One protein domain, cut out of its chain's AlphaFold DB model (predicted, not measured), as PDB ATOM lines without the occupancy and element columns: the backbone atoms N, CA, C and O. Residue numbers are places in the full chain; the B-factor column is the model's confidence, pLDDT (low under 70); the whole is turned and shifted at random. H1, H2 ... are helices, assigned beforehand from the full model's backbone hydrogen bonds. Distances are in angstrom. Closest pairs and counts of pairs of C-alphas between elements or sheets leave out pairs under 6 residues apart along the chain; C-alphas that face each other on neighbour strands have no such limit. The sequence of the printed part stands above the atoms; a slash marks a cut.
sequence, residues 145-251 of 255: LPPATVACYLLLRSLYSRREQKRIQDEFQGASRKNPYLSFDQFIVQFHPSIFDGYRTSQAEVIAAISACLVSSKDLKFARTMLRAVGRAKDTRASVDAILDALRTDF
ATOM      1  N   LEU A 145      41.149 -17.790  47.179       64.75
ATOM      2  CA  LEU A 145      40.562 -17.558  45.866       64.75
ATOM      3  C   LEU A 145      41.043 -18.623  44.868       64.75
ATOM      4  O   LEU A 145      42.250 -18.875  44.783       64.75
ATOM      5  N   PRO A 146      40.135 -19.211  44.069       78.75
ATOM      6  CA  PRO A 146      40.522 -20.099  42.987       78.75
ATOM      7  C   PRO A 146      41.567 -19.428  42.080       78.75
ATOM      8  O   PRO A 146      41.439 -18.242  41.756       78.75
ATOM      9  N   PRO A 147      42.596 -20.162  41.622       80.62
ATOM     10  CA  PRO A 147      43.661 -19.590  40.798       80.62
ATOM     11  C   PRO A 147      43.128 -19.015  39.475       80.62
ATOM     12  O   PRO A 147      43.685 -18.047  38.959       80.62
ATOM     13  N   ALA A 148      42.006 -19.541  38.969       81.00
ATOM     14  CA  ALA A 148      41.283 -18.985  37.826       81.00
ATOM     15  C   ALA A 148      40.763 -17.560  38.091       81.00
ATOM     16  O   ALA A 148      40.911 -16.675  37.253       81.00
ATOM     17  N   THR A 149      40.224 -17.297  39.284       84.44
ATOM     18  CA  THR A 149      39.732 -15.972  39.680       84.44
ATOM     19  C   THR A 149      40.867 -14.949  39.730       84.44
ATOM     20  O   THR A 149      40.718 -13.819  39.260       84.44
ATOM     21  N   VAL A 150      42.032 -15.356  40.245       83.25
ATOM     22  CA  VAL A 150      43.234 -14.511  40.283       83.25
ATOM     23  C   VAL A 150      43.767 -14.255  38.873       83.25
ATOM     24  O   VAL A 150      44.115 -13.117  38.556       83.25
ATOM     25  N   ALA A 151      43.776 -15.271  38.007       85.50
ATOM     26  CA  ALA A 151      44.153 -15.125  36.604       85.50
ATOM     27  C   ALA A 151      43.256 -14.111  35.873       85.50
ATOM     28  O   ALA A 151      43.779 -13.200  35.232       85.50
ATOM     29  N   CYS A 152      41.930 -14.188  36.043       86.25
ATOM     30  CA  CYS A 152      40.990 -13.208  35.487       86.25
ATOM     31  C   CYS A 152      41.274 -11.785  35.983       86.25
ATOM     32  O   CYS A 152      41.239 -10.835  35.204       86.25
ATOM     33  N   TYR A 153      41.582 -11.618  37.271       84.88
ATOM     34  CA  TYR A 153      41.907 -10.306  37.829       84.88
ATOM     35  C   TYR A 153      43.226  -9.748  37.273       84.88
ATOM     36  O   TYR A 153      43.318  -8.564  36.942       84.88
ATOM     37  N   LEU A 154      44.246 -10.599  37.136       85.12
ATOM     38  CA  LEU A 154      45.536 -10.236  36.554       85.12
ATOM     39  C   LEU A 154      45.406  -9.833  35.083       85.12
ATOM     40  O   LEU A 154      45.955  -8.802  34.700       85.12
ATOM     41  N   LEU A 155      44.646 -10.600  34.299       87.12
ATOM     42  CA  LEU A 155      44.308 -10.301  32.907       87.12
ATOM     43  C   LEU A 155      43.549  -8.982  32.775       87.12
ATOM     44  O   LEU A 155      43.907  -8.136  31.961       87.12
ATOM     45  N   LEU A 156      42.531  -8.771  33.610       88.44
ATOM     46  CA  LEU A 156      41.758  -7.535  33.596       88.44
ATOM     47  C   LEU A 156      42.651  -6.325  33.910       88.44
ATOM     48  O   LEU A 156      42.546  -5.278  33.273       88.44
ATOM     49  N   ARG A 157      43.560  -6.470  34.878       84.44
ATOM     50  CA  ARG A 157      44.458  -5.390  35.287       84.44
ATOM     51  C   ARG A 157      45.547  -5.093  34.261       84.44
ATOM     52  O   ARG A 157      45.991  -3.947  34.190       84.44
ATOM     53  N   SER A 158      45.998  -6.101  33.518       85.06
ATOM     54  CA  SER A 158      47.042  -5.940  32.510       85.06
ATOM     55  C   SER A 158      46.491  -5.441  31.176       85.06
ATOM     56  O   SER A 158      47.073  -4.532  30.597       85.06
ATOM     57  N   LEU A 159      45.370  -5.986  30.706       86.00
ATOM     58  CA  LEU A 159      44.861  -5.736  29.355       86.00
ATOM     59  C   LEU A 159      43.959  -4.504  29.250       86.00
ATOM     60  O   LEU A 159      43.942  -3.855  28.208       86.00
ATOM     61  N   TYR A 160      43.206  -4.186  30.302       86.50
ATOM     62  CA  TYR A 160      42.140  -3.185  30.235       86.50
ATOM     63  C   TYR A 160      42.496  -1.888  30.949       86.50
ATOM     64  O   TYR A 160      43.273  -1.858  31.904       86.50
ATOM     65  N   SER A 161      41.881  -0.790  30.514       86.75
ATOM     66  CA  SER A 161      42.069   0.515  31.146       86.75
ATOM     67  C   SER A 161      41.427   0.568  32.539       86.75
ATOM     68  O   SER A 161      40.434  -0.105  32.810       86.75
ATOM     69  N   ARG A 162      41.918   1.444  33.433       80.50
ATOM     70  CA  ARG A 162      41.321   1.627  34.777       80.50
ATOM     71  C   ARG A 162      39.817   1.944  34.742       80.50
ATOM     72  O   ARG A 162      39.106   1.630  35.692       80.50
ATOM     73  N   ARG A 163      39.332   2.580  33.669       84.88
ATOM     74  CA  ARG A 163      37.909   2.913  33.498       84.88
ATOM     75  C   ARG A 163      37.070   1.659  33.256       84.88
ATOM     76  O   ARG A 163      36.037   1.496  33.895       84.88
ATOM     77  N   GLU A 164      37.534   0.774  32.381       84.62
ATOM     78  CA  GLU A 164      36.862  -0.497  32.087       84.62
ATOM     79  C   GLU A 164      36.947  -1.461  33.265       84.62
ATOM     80  O   GLU A 164      35.946  -2.076  33.617       84.62
ATOM     81  N   GLN A 165      38.101  -1.511  33.938       84.75
ATOM     82  CA  GLN A 165      38.267  -2.266  35.182       84.75
ATOM     83  C   GLN A 165      37.200  -1.870  36.209       84.75
ATOM     84  O   GLN A 165      36.513  -2.733  36.750       84.75
ATOM     85  N   LYS A 166      37.026  -0.560  36.437       82.50
ATOM     86  CA  LYS A 166      36.024  -0.046  37.373       82.50
ATOM     87  C   LYS A 166      34.603  -0.399  36.936       82.50
ATOM     88  O   LYS A 166      33.825  -0.865  37.755       82.50
ATOM     89  N   ARG A 167      34.282  -0.237  35.649       89.06
ATOM     90  CA  ARG A 167      32.966  -0.602  35.107       89.06
ATOM     91  C   ARG A 167      32.629  -2.073  35.384       89.06
ATOM     92  O   ARG A 167      31.552  -2.361  35.889       89.06
ATOM     93  N   ILE A 168      33.550  -2.987  35.085       87.44
ATOM     94  CA  ILE A 168      33.348  -4.432  35.276       87.44
ATOM     95  C   ILE A 168      33.262  -4.781  36.765       87.44
ATOM     96  O   ILE A 168      32.474  -5.636  37.158       87.44
ATOM     97  N   GLN A 169      34.032  -4.093  37.610       86.38
ATOM     98  CA  GLN A 169      33.954  -4.249  39.060       86.38
ATOM     99  C   GLN A 169      32.597  -3.795  39.620       86.38
ATOM    100  O   GLN A 169      32.026  -4.492  40.458       86.38
ATOM    101  N   ASP A 170      32.063  -2.669  39.140       83.88
ATOM    102  CA  ASP A 170      30.744  -2.162  39.531       83.88
ATOM    103  C   ASP A 170      29.627  -3.125  39.064       83.88
ATOM    104  O   ASP A 170      28.704  -3.433  39.824       83.88
ATOM    105  N   GLU A 171      29.737  -3.672  37.844       87.81
ATOM    106  CA  GLU A 171      28.826  -4.699  37.312       87.81
ATOM    107  C   GLU A 171      28.865  -5.988  38.153       87.81
ATOM    108  O   GLU A 171      27.812  -6.510  38.536       87.81
ATOM    109  N   PHE A 172      30.064  -6.464  38.507       86.19
ATOM    110  CA  PHE A 172      30.241  -7.615  39.389       86.19
ATOM    111  C   PHE A 172      29.623  -7.360  40.764       86.19
ATOM    112  O   PHE A 172      28.854  -8.185  41.244       86.19
ATOM    113  N   GLN A 173      29.866  -6.195  41.373       83.94
ATOM    114  CA  GLN A 173      29.279  -5.850  42.669       83.94
ATOM    115  C   GLN A 173      27.742  -5.847  42.613       83.94
ATOM    116  O   GLN A 173      27.081  -6.305  43.549       83.94
ATOM    117  N   GLY A 174      27.161  -5.367  41.511       83.56
ATOM    118  CA  GLY A 174      25.723  -5.442  41.263       83.56
ATOM    119  C   GLY A 174      25.208  -6.881  41.148       83.56
ATOM    120  O   GLY A 174      24.149  -7.199  41.697       83.56
ATOM    121  N   ALA A 175      25.957  -7.758  40.478       79.88
ATOM    122  CA  ALA A 175      25.617  -9.171  40.321       79.88
ATOM    123  C   ALA A 175      25.769  -9.964  41.632       79.88
ATOM    124  O   ALA A 175      24.862 -10.712  41.997       79.88
ATOM    125  N   SER A 176      26.840  -9.742  42.397       80.94
ATOM    126  CA  SER A 176      27.092 -10.410  43.681       80.94
ATOM    127  C   SER A 176      26.056 -10.061  44.751       80.94
ATOM    128  O   SER A 176      25.742 -10.891  45.598       80.94
ATOM    129  N   ARG A 177      25.459  -8.860  44.702       79.88
ATOM    130  CA  ARG A 177      24.322  -8.514  45.578       79.88
ATOM    131  C   ARG A 177      23.087  -9.374  45.306       79.88
ATOM    132  O   ARG A 177      22.315  -9.624  46.223       79.88
ATOM    133  N   LYS A 178      22.891  -9.800  44.054       85.12
ATOM    134  CA  LYS A 178      21.782 -10.679  43.651       85.12
ATOM    135  C   LYS A 178      22.115 -12.153  43.876       85.12
ATOM    136  O   LYS A 178      21.218 -12.931  44.176       85.12
ATOM    137  N   ASN A 179      23.385 -12.528  43.736       79.25
ATOM    138  CA  ASN A 179      23.874 -13.879  43.977       79.25
ATOM    139  C   ASN A 179      25.171 -13.849  44.811       79.25
ATOM    140  O   ASN A 179      26.255 -13.697  44.243       79.25
ATOM    141  N   PRO A 180      25.080 -14.040  46.141       78.25
ATOM    142  CA  PRO A 180      26.237 -13.996  47.038       78.25
ATOM    143  C   PRO A 180      27.305 -15.064  46.769       78.25
ATOM    144  O   PRO A 180      28.433 -14.921  47.231       78.25
ATOM    145  N   TYR A 181      26.966 -16.130  46.039       80.44
ATOM    146  CA  TYR A 181      27.880 -17.234  45.728       80.44
ATOM    147  C   TYR A 181      28.576 -17.081  44.371       80.44
ATOM    148  O   TYR A 181      29.355 -17.949  43.984       80.44
ATOM    149  N   LEU A 182      28.297 -15.998  43.639       78.88
ATOM    150  CA  LEU A 182      28.895 -15.748  42.335       78.88
ATOM    151  C   LEU A 182      30.370 -15.361  42.488       78.88
ATOM    152  O   LEU A 182      30.692 -14.272  42.973       78.88
ATOM    153  N   SER A 183      31.266 -16.237  42.037       83.56
ATOM    154  CA  SER A 183      32.690 -15.925  41.961       83.56
ATOM    155  C   SER A 183      33.000 -15.048  40.747       83.56
ATOM    156  O   SER A 183      32.260 -15.012  39.761       83.56
ATOM    157  N   PHE A 184      34.110 -14.312  40.808       83.62
ATOM    158  CA  PHE A 184      34.466 -13.373  39.746       83.62
ATOM    159  C   PHE A 184      34.819 -14.076  38.421       83.62
ATOM    160  O   PHE A 184      34.465 -13.585  37.356       83.62
ATOM    161  N   ASP A 185      35.433 -15.260  38.457       84.75
ATOM    162  CA  ASP A 185      35.669 -16.085  37.265       84.75
ATOM    163  C   ASP A 185      34.359 -16.563  36.622       84.75
ATOM    164  O   ASP A 185      34.199 -16.436  35.409       84.75
ATOM    165  N   GLN A 186      33.389 -17.020  37.422       87.44
ATOM    166  CA  GLN A 186      32.064 -17.400  36.922       87.44
ATOM    167  C   GLN A 186      31.327 -16.205  36.318       87.44
ATOM    168  O   GLN A 186      30.730 -16.329  35.250       87.44
ATOM    169  N   PHE A 187      31.407 -15.039  36.965       88.94
ATOM    170  CA  PHE A 187      30.848 -13.797  36.438       88.94
ATOM    171  C   PHE A 187      31.445 -13.448  35.071       88.94
ATOM    172  O   PHE A 187      30.702 -13.170  34.133       88.94
ATOM    173  N   ILE A 188      32.770 -13.505  34.930       89.62
ATOM    174  CA  ILE A 188      33.427 -13.203  33.657       89.62
ATOM    175  C   ILE A 188      32.992 -14.186  32.567       89.62
ATOM    176  O   ILE A 188      32.623 -13.753  31.484       89.62
ATOM    177  N   VAL A 189      32.956 -15.490  32.840       89.94
ATOM    178  CA  VAL A 189      32.533 -16.484  31.836       89.94
ATOM    179  C   VAL A 189      31.069 -16.294  31.417       89.94
ATOM    180  O   VAL A 189      30.742 -16.477  30.248       89.94
ATOM    181  N   GLN A 190      30.185 -15.907  32.342       89.88
ATOM    182  CA  GLN A 190      28.752 -15.756  32.070       89.88
ATOM    183  C   GLN A 190      28.390 -14.428  31.396       89.88
ATOM    184  O   GLN A 190      27.584 -14.411  30.469       89.88
ATOM    185  N   PHE A 191      28.951 -13.316  31.875       89.00
ATOM    186  CA  PHE A 191      28.567 -11.970  31.438       89.00
ATOM    187  C   PHE A 191      29.533 -11.378  30.405       89.00
ATOM    188  O   PHE A 191      29.148 -10.477  29.663       89.00
ATOM    189  N   HIS A 192      30.763 -11.896  30.326       90.81
ATOM    190  CA  HIS A 192      31.844 -11.386  29.478       90.81
ATOM    191  C   HIS A 192      32.626 -12.540  28.801       90.81
ATOM    192  O   HIS A 192      33.824 -12.701  29.040       90.81
ATOM    193  N   PRO A 193      31.980 -13.371  27.956       87.12
ATOM    194  CA  PRO A 193      32.565 -14.625  27.463       87.12
ATOM    195  C   PRO A 193      33.744 -14.460  26.489       87.12
ATOM    196  O   PRO A 193      34.463 -15.427  26.268       87.12
ATOM    197  N   SER A 194      33.932 -13.269  25.911       88.69
ATOM    198  CA  SER A 194      34.965 -12.980  24.903       88.69
ATOM    199  C   SER A 194      35.903 -11.837  25.296       88.69
ATOM    200  O   SER A 194      36.604 -11.267  24.453       88.69
ATOM    201  N   ILE A 195      35.915 -11.467  26.579       89.75
ATOM    202  CA  ILE A 195      36.751 -10.372  27.079       89.75
ATOM    203  C   ILE A 195      38.236 -10.745  27.079       89.75
ATOM    204  O   ILE A 195      39.090  -9.890  26.890       89.75
ATOM    205  N   PHE A 196      38.574 -12.020  27.235       90.56
ATOM    206  CA  PHE A 196      39.965 -12.476  27.197       90.56
ATOM    207  C   PHE A 196      40.274 -13.355  25.985       90.56
ATOM    208  O   PHE A 196      41.246 -14.102  26.020       90.56
ATOM    209  N   ASP A 197      39.474 -13.277  24.920       91.50
ATOM    210  CA  ASP A 197      39.765 -14.007  23.686       91.50
ATOM    211  C   ASP A 197      40.975 -13.405  22.956       91.50
ATOM    212  O   ASP A 197      41.054 -12.192  22.730       91.50
ATOM    213  N   GLY A 198      41.899 -14.274  22.549       88.12
ATOM    214  CA  GLY A 198      42.953 -13.953  21.587       88.12
ATOM    215  C   GLY A 198      42.450 -14.090  20.147       88.12
ATOM    216  O   GLY A 198      41.296 -14.446  19.902       88.12
ATOM    217  N   TYR A 199      43.305 -13.835  19.154       88.50
ATOM    218  CA  TYR A 199      42.974 -14.196  17.769       88.50
ATOM    219  C   TYR A 199      43.027 -15.706  17.546       88.50
ATOM    220  O   TYR A 199      42.362 -16.212  16.643       88.50
ATOM    221  N   ARG A 200      43.853 -16.414  18.327       87.56
ATOM    222  CA  ARG A 200      44.116 -17.848  18.141       87.56
ATOM    223  C   ARG A 200      43.705 -18.708  19.327       87.56
ATOM    224  O   ARG A 200      43.643 -19.921  19.173       87.56
ATOM    225  N   THR A 201      43.459 -18.102  20.483       89.56
ATOM    226  CA  THR A 201      43.222 -18.823  21.737       89.56
ATOM    227  C   THR A 201      41.918 -18.397  22.377       89.56
ATOM    228  O   THR A 201      41.608 -17.203  22.431       89.56
ATOM    229  N   SER A 202      41.182 -19.373  22.901       92.00
ATOM    230  CA  SER A 202      39.923 -19.107  23.598       92.00
ATOM    231  C   SER A 202      40.163 -18.560  25.006       92.00
ATOM    232  O   SER A 202      41.156 -18.883  25.660       92.00
ATOM    233  N   GLN A 203      39.219 -17.776  25.523       90.88
ATOM    234  CA  GLN A 203      39.244 -17.242  26.884       90.88
ATOM    235  C   GLN A 203      39.472 -18.334  27.943       90.88
ATOM    236  O   GLN A 203      40.211 -18.116  28.905       90.88
ATOM    237  N   ALA A 204      38.885 -19.522  27.765       90.31
ATOM    238  CA  ALA A 204      39.079 -20.646  28.679       90.31
ATOM    239  C   ALA A 204      40.536 -21.139  28.692       90.31
ATOM    240  O   ALA A 204      41.100 -21.349  29.767       90.31
ATOM    241  N   GLU A 205      41.163 -21.268  27.520       89.75
ATOM    242  CA  GLU A 205      42.578 -21.642  27.392       89.75
ATOM    243  C   GLU A 205      43.493 -20.590  28.012       89.75
ATOM    244  O   GLU A 205      44.431 -20.933  28.728       89.75
ATOM    245  N   VAL A 206      43.200 -19.307  27.789       91.12
ATOM    246  CA  VAL A 206      43.979 -18.188  28.333       91.12
ATOM    247  C   VAL A 206      43.945 -18.207  29.864       91.12
ATOM    248  O   VAL A 206      44.992 -18.157  30.514       91.12
ATOM    249  N   ILE A 207      42.753 -18.333  30.456       90.94
ATOM    250  CA  ILE A 207      42.579 -18.398  31.914       90.94
ATOM    251  C   ILE A 207      43.256 -19.655  32.482       90.94
ATOM    252  O   ILE A 207      43.945 -19.573  33.504       90.94
ATOM    253  N   ALA A 208      43.109 -20.811  31.829       89.94
ATOM    254  CA  ALA A 208      43.735 -22.063  32.253       89.94
ATOM    255  C   ALA A 208      45.269 -21.983  32.213       89.94
ATOM    256  O   ALA A 208      45.930 -22.300  33.198       89.94
ATOM    257  N   ALA A 209      45.841 -21.477  31.122       90.00
ATOM    258  CA  ALA A 209      47.281 -21.315  30.963       90.00
ATOM    259  C   ALA A 209      47.878 -20.373  32.018       90.00
ATOM    260  O   ALA A 209      48.877 -20.694  32.662       90.00
ATOM    261  N   ILE A 210      47.242 -19.221  32.240       89.38
ATOM    262  CA  ILE A 210      47.706 -18.220  33.205       89.38
ATOM    263  C   ILE A 210      47.548 -18.727  34.635       89.38
ATOM    264  O   ILE A 210      48.444 -18.521  35.449       89.38
ATOM    265  N   SER A 211      46.456 -19.425  34.947       87.25
ATOM    266  CA  SER A 211      46.271 -20.034  36.267       87.25
ATOM    267  C   SER A 211      47.269 -21.167  36.530       87.25
ATOM    268  O   SER A 211      47.842 -21.219  37.618       87.25
ATOM    269  N   ALA A 212      47.569 -22.013  35.539       86.25
ATOM    270  CA  ALA A 212      48.606 -23.041  35.639       86.25
ATOM    271  C   ALA A 212      50.002 -22.424  35.835       86.25
ATOM    272  O   ALA A 212      50.749 -22.843  36.723       86.25
ATOM    273  N   CYS A 213      50.327 -21.374  35.073       84.69
ATOM    274  CA  CYS A 213      51.560 -20.606  35.246       84.69
ATOM    275  C   CYS A 213      51.640 -19.969  36.633       84.69
ATOM    276  O   CYS A 213      52.683 -20.050  37.271       84.69
ATOM    277  N   LEU A 214      50.544 -19.394  37.132       83.75
ATOM    278  CA  LEU A 214      50.484 -18.775  38.453       83.75
ATOM    279  C   LEU A 214      50.759 -19.793  39.568       83.75
ATOM    280  O   LEU A 214      51.537 -19.500  40.471       83.75
ATOM    281  N   VAL A 215      50.167 -20.988  39.487       83.50
ATOM    282  CA  VAL A 215      50.359 -22.064  40.478       83.50
ATOM    283  C   VAL A 215      51.770 -22.654  40.412       83.50
ATOM    284  O   VAL A 215      52.354 -22.983  41.443       83.50
ATOM    285  N   SER A 216      52.330 -22.788  39.209       82.00
ATOM    286  CA  SER A 216      53.664 -23.359  38.998       82.00
ATOM    287  C   SER A 216      54.794 -22.361  39.292       82.00
ATOM    288  O   SER A 216      55.879 -22.739  39.744       82.00
ATOM    289  N   SER A 217      54.553 -21.066  39.067       78.81
ATOM    290  CA  SER A 217      55.560 -20.025  39.246       78.81
ATOM    291  C   SER A 217      55.866 -19.798  40.727       78.81
ATOM    292  O   SER A 217      55.009 -19.417  41.518       78.81
ATOM    293  N   LYS A 218      57.130 -20.009  41.105       68.31
ATOM    294  CA  LYS A 218      57.642 -19.677  42.446       68.31
ATOM    295  C   LYS A 218      58.200 -18.251  42.526       68.31
ATOM    296  O   LYS A 218      58.362 -17.720  43.615       68.31
ATOM    297  N   ASP A 219      58.452 -17.627  41.373       67.06
ATOM    298  CA  ASP A 219      59.168 -16.358  41.254       67.06
ATOM    299  C   ASP A 219      58.311 -15.255  40.617       67.06
ATOM    300  O   ASP A 219      57.468 -15.501  39.752       67.06
ATOM    301  N   LEU A 220      58.675 -13.997  40.894       73.56
ATOM    302  CA  LEU A 220      58.157 -12.790  40.225       73.56
ATOM    303  C   LEU A 220      58.417 -12.737  38.704       73.56
ATOM    304  O   LEU A 220      58.007 -11.783  38.039       73.56
ATOM    305  N   LYS A 221      59.114 -13.734  38.141       76.44
ATOM    306  CA  LYS A 221      59.387 -13.854  36.703       76.44
ATOM    307  C   LYS A 221      58.094 -13.867  35.897       76.44
ATOM    308  O   LYS A 221      57.988 -13.091  34.959       76.44
ATOM    309  N   PHE A 222      57.091 -14.622  36.344       83.00
ATOM    310  CA  PHE A 222      55.780 -14.688  35.697       83.00
ATOM    311  C   PHE A 222      55.141 -13.300  35.519       83.00
ATOM    312  O   PHE A 222      54.784 -12.907  34.409       83.00
ATOM    313  N   ALA A 223      55.087 -12.503  36.592       79.75
ATOM    314  CA  ALA A 223      54.525 -11.154  36.542       79.75
ATOM    315  C   ALA A 223      55.317 -10.220  35.607       79.75
ATOM    316  O   ALA A 223      54.724  -9.419  34.881       79.75
ATOM    317  N   ARG A 224      56.655 -10.333  35.588       81.44
ATOM    318  CA  ARG A 224      57.511  -9.558  34.674       81.44
ATOM    319  C   ARG A 224      57.286  -9.946  33.215       81.44
ATOM    320  O   ARG A 224      57.203  -9.052  32.376       81.44
ATOM    321  N   THR A 225      57.176 -11.239  32.919       84.50
ATOM    322  CA  THR A 225      56.889 -11.756  31.575       84.50
ATOM    323  C   THR A 225      55.549 -11.236  31.075       84.50
ATOM    324  O   THR A 225      55.485 -10.663  29.989       84.50
ATOM    325  N   MET A 226      54.507 -11.321  31.906       84.06
ATOM    326  CA  MET A 226      53.170 -10.846  31.559       84.06
ATOM    327  C   MET A 226      53.155  -9.334  31.286       84.06
ATOM    328  O   MET A 226      52.685  -8.906  30.236       84.06
ATOM    329  N   LEU A 227      53.739  -8.515  32.172       82.00
ATOM    330  CA  LEU A 227      53.819  -7.059  31.981       82.00
ATOM    331  C   LEU A 227      54.632  -6.667  30.739       82.00
ATOM    332  O   LEU A 227      54.258  -5.740  30.021       82.00
ATOM    333  N   ARG A 228      55.734  -7.376  30.466       83.88
ATOM    334  CA  ARG A 228      56.557  -7.150  29.271       83.88
ATOM    335  C   ARG A 228      55.795  -7.487  27.988       83.88
ATOM    336  O   ARG A 228      55.969  -6.780  27.000       83.88
ATOM    337  N   ALA A 229      55.000  -8.554  27.989       83.62
ATOM    338  CA  ALA A 229      54.249  -8.996  26.820       83.62
ATOM    339  C   ALA A 229      53.087  -8.049  26.484       83.62
ATOM    340  O   ALA A 229      52.928  -7.660  25.330       83.62
ATOM    341  N   VAL A 230      52.349  -7.598  27.502       82.00
ATOM    342  CA  VAL A 230      51.206  -6.675  27.363       82.00
ATOM    343  C   VAL A 230      51.609  -5.348  26.721       82.00
ATOM    344  O   VAL A 230      50.891  -4.825  25.877       82.00
ATOM    345  N   GLY A 231      52.769  -4.796  27.089       67.44
ATOM    346  CA  GLY A 231      53.219  -3.487  26.603       67.44
ATOM    347  C   GLY A 231      53.618  -3.437  25.122       67.44
ATOM    348  O   GLY A 231      54.000  -2.373  24.643       67.44
ATOM    349  N   ARG A 232      53.582  -4.567  24.403       62.91
ATOM    350  CA  ARG A 232      54.040  -4.663  23.007       62.91
ATOM    351  C   ARG A 232      52.934  -4.487  21.971       62.91
ATOM    352  O   ARG A 232      53.250  -4.127  20.841       62.91
ATOM    353  N   ALA A 233      51.676  -4.732  22.325       66.25
ATOM    354  CA  ALA A 233      50.561  -4.705  21.384       66.25
ATOM    355  C   ALA A 233      49.557  -3.596  21.733       66.25
ATOM    356  O   ALA A 233      49.293  -3.305  22.898       66.25
ATOM    357  N   LYS A 234      49.024  -2.940  20.695       73.69
ATOM    358  CA  LYS A 234      48.036  -1.856  20.823       73.69
ATOM    359  C   LYS A 234      46.605  -2.390  20.985       73.69
ATOM    360  O   LYS A 234      45.771  -1.703  21.565       73.69
ATOM    361  N   ASP A 235      46.361  -3.614  20.514       86.38
ATOM    362  CA  ASP A 235      45.062  -4.289  20.544       86.38
ATOM    363  C   ASP A 235      45.017  -5.353  21.645       86.38
ATOM    364  O   ASP A 235      45.960  -6.126  21.808       86.38
ATOM    365  N   THR A 236      43.896  -5.450  22.367       86.44
ATOM    366  CA  THR A 236      43.737  -6.369  23.510       86.44
ATOM    367  C   THR A 236      43.900  -7.836  23.120       86.44
ATOM    368  O   THR A 236      44.615  -8.564  23.802       86.44
ATOM    369  N   ARG A 237      43.309  -8.261  21.998       89.19
ATOM    370  CA  ARG A 237      43.414  -9.645  21.499       89.19
ATOM    371  C   ARG A 237      44.847 -10.018  21.119       89.19
ATOM    372  O   ARG A 237      45.322 -11.089  21.477       89.19
ATOM    373  N   ALA A 238      45.560  -9.100  20.463       89.25
ATOM    374  CA  ALA A 238      46.973  -9.285  20.147       89.25
ATOM    375  C   ALA A 238      47.836  -9.327  21.420       89.25
ATOM    376  O   ALA A 238      48.779 -10.109  21.495       89.25
ATOM    377  N   SER A 239      47.501  -8.526  22.438       89.06
ATOM    378  CA  SER A 239      48.166  -8.571  23.744       89.06
ATOM    379  C   SER A 239      47.936  -9.899  24.466       89.06
ATOM    380  O   SER A 239      48.872 -10.405  25.078       89.06
ATOM    381  N   VAL A 240      46.741 -10.490  24.377       91.31
ATOM    382  CA  VAL A 240      46.452 -11.830  24.920       91.31
ATOM    383  C   VAL A 240      47.331 -12.889  24.256       91.31
ATOM    384  O   VAL A 240      48.024 -13.626  24.959       91.31
ATOM    385  N   ASP A 241      47.361 -12.926  22.921       90.56
ATOM    386  CA  ASP A 241      48.194 -13.886  22.185       90.56
ATOM    387  C   ASP A 241      49.685 -13.691  22.522       90.56
ATOM    388  O   ASP A 241      50.396 -14.651  22.809       90.56
ATOM    389  N   ALA A 242      50.150 -12.437  22.595       89.94
ATOM    390  CA  ALA A 242      51.528 -12.113  22.956       89.94
ATOM    391  C   ALA A 242      51.896 -12.550  24.385       89.94
ATOM    392  O   ALA A 242      53.033 -12.965  24.623       89.94
ATOM    393  N   ILE A 243      50.962 -12.461  25.341       90.25
ATOM    394  CA  ILE A 243      51.153 -12.991  26.698       90.25
ATOM    395  C   ILE A 243      51.327 -14.501  26.641       90.25
ATOM    396  O   ILE A 243      52.270 -15.016  27.237       90.25
ATOM    397  N   LEU A 244      50.449 -15.211  25.933       91.31
ATOM    398  CA  LEU A 244      50.524 -16.666  25.860       91.31
ATOM    399  C   LEU A 244      51.798 -17.149  25.170       91.31
ATOM    400  O   LEU A 244      52.435 -18.073  25.669       91.31
ATOM    401  N   ASP A 245      52.227 -16.500  24.091       91.12
ATOM    402  CA  ASP A 245      53.475 -16.853  23.413       91.12
ATOM    403  C   ASP A 245      54.708 -16.577  24.293       91.12
ATOM    404  O   ASP A 245      55.646 -17.379  24.338       91.12
ATOM    405  N   ALA A 246      54.692 -15.487  25.070       89.50
ATOM    406  CA  ALA A 246      55.739 -15.211  26.051       89.50
ATOM    407  C   ALA A 246      55.750 -16.246  27.190       89.50
ATOM    408  O   ALA A 246      56.819 -16.695  27.600       89.50
ATOM    409  N   LEU A 247      54.578 -16.665  27.674       88.75
ATOM    410  CA  LEU A 247      54.460 -17.692  28.709       88.75
ATOM    411  C   LEU A 247      54.903 -19.070  28.209       88.75
ATOM    412  O   LEU A 247      55.593 -19.765  28.946       88.75
ATOM    413  N   ARG A 248      54.589 -19.440  26.962       89.50
ATOM    414  CA  ARG A 248      55.096 -20.671  26.330       89.50
ATOM    415  C   ARG A 248      56.618 -20.688  26.248       89.50
ATOM    416  O   ARG A 248      57.236 -21.720  26.476       89.50
ATOM    417  N   THR A 249      57.216 -19.537  25.943       88.88
ATOM    418  CA  THR A 249      58.673 -19.402  25.835       88.88
ATOM    419  C   THR A 249      59.353 -19.481  27.205       88.88
ATOM    420  O   THR A 249      60.361 -20.168  27.353       88.88
ATOM    421  N   ASP A 250      58.801 -18.801  28.214       85.38
ATOM    422  CA  ASP A 250      59.414 -18.702  29.544       85.38
ATOM    423  C   ASP A 250      59.082 -19.897  30.461       85.38
ATOM    424  O   ASP A 250      59.838 -20.192  31.390       85.38
ATOM    425  N   PHE A 251      57.972 -20.597  30.209       85.00
ATOM    426  CA  PHE A 251      57.494 -21.740  30.994       85.00
ATOM    427  C   PHE A 251      57.118 -22.941  30.105       85.00
ATOM    428  O   PHE A 251      55.975 -23.401  30.146       85.00
TER     429      PHE A 251
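What this domain is: This is residues 145 to 251 of the 255 residues of an uncharacterized protein of Phytomonas sp. isolate EM1 (UniProt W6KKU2). Helix H1 runs through the middle of a rounded helical domain, with H4 and the hairpin of H5 and H6 clustered on one side and H2 and H3 on the other. H2 reaches out to one end of the longest axis. The 107 printed residues hold six named helices, H1 to H6 in chain order, and no named strand; the class is all helix. The whole is compact, with a radius of gyration of the C-alphas of 13.6 A and spans of 42 by 29 by 22 A.

Where its parts are: H1, residues 147 to 159, begins at C-alpha 147 (43.661, -19.590, 40.798). H2, residues 162 to 178, is 24.7 A long. H3 is residues 184 to 191, H4 residues 203 to 216, 19.8 A long, and H5 residues 221 to 230. H6, residues 236 to 250, is 20.8 A long and ends at C-alpha 250 (59.414, -18.702, 29.544).

How they stand to each other: H1 is the hub, touching H3, H4, H5 and H6. With residues 147 to 152 alone it touches H4, only just about perpendicular at 70.0 degrees; the C-alphas of Pro 147 and Ser 211 are closest, 5.2 A. Its residues 148 to 152 alone touch H3, closest at the C-alphas of Thr 149 and Asp 185, 4.7 A. H3 and H2 only just touch, with 3 pairs of C-alphas within 8 A, about perpendicular at 90 degrees; the closest C-alphas, Phe 172 and Phe 187, are 6.9 A apart. H5 and H6 form a hairpin at a shallow tilt of 34 degrees, only just short of steep; the C-alphas of Ala 229 and Ile 243 are closest, 5.1 A. H2 is apart from H4, H5 and H6. Every O i to N i+4 pair is within hydrogen-bond range in H1, H3, H4, H5 and H6; in H2, 12 of 13 are.

The domain as a whole: The C-alphas farthest apart, Lys 178 and Thr 249, are 41.9 A apart. The printed part has no cut. The link from H3 to H4 is long, 11 residues. Residues 145, 218 to 219 and 231 to 233 have pLDDT under 70.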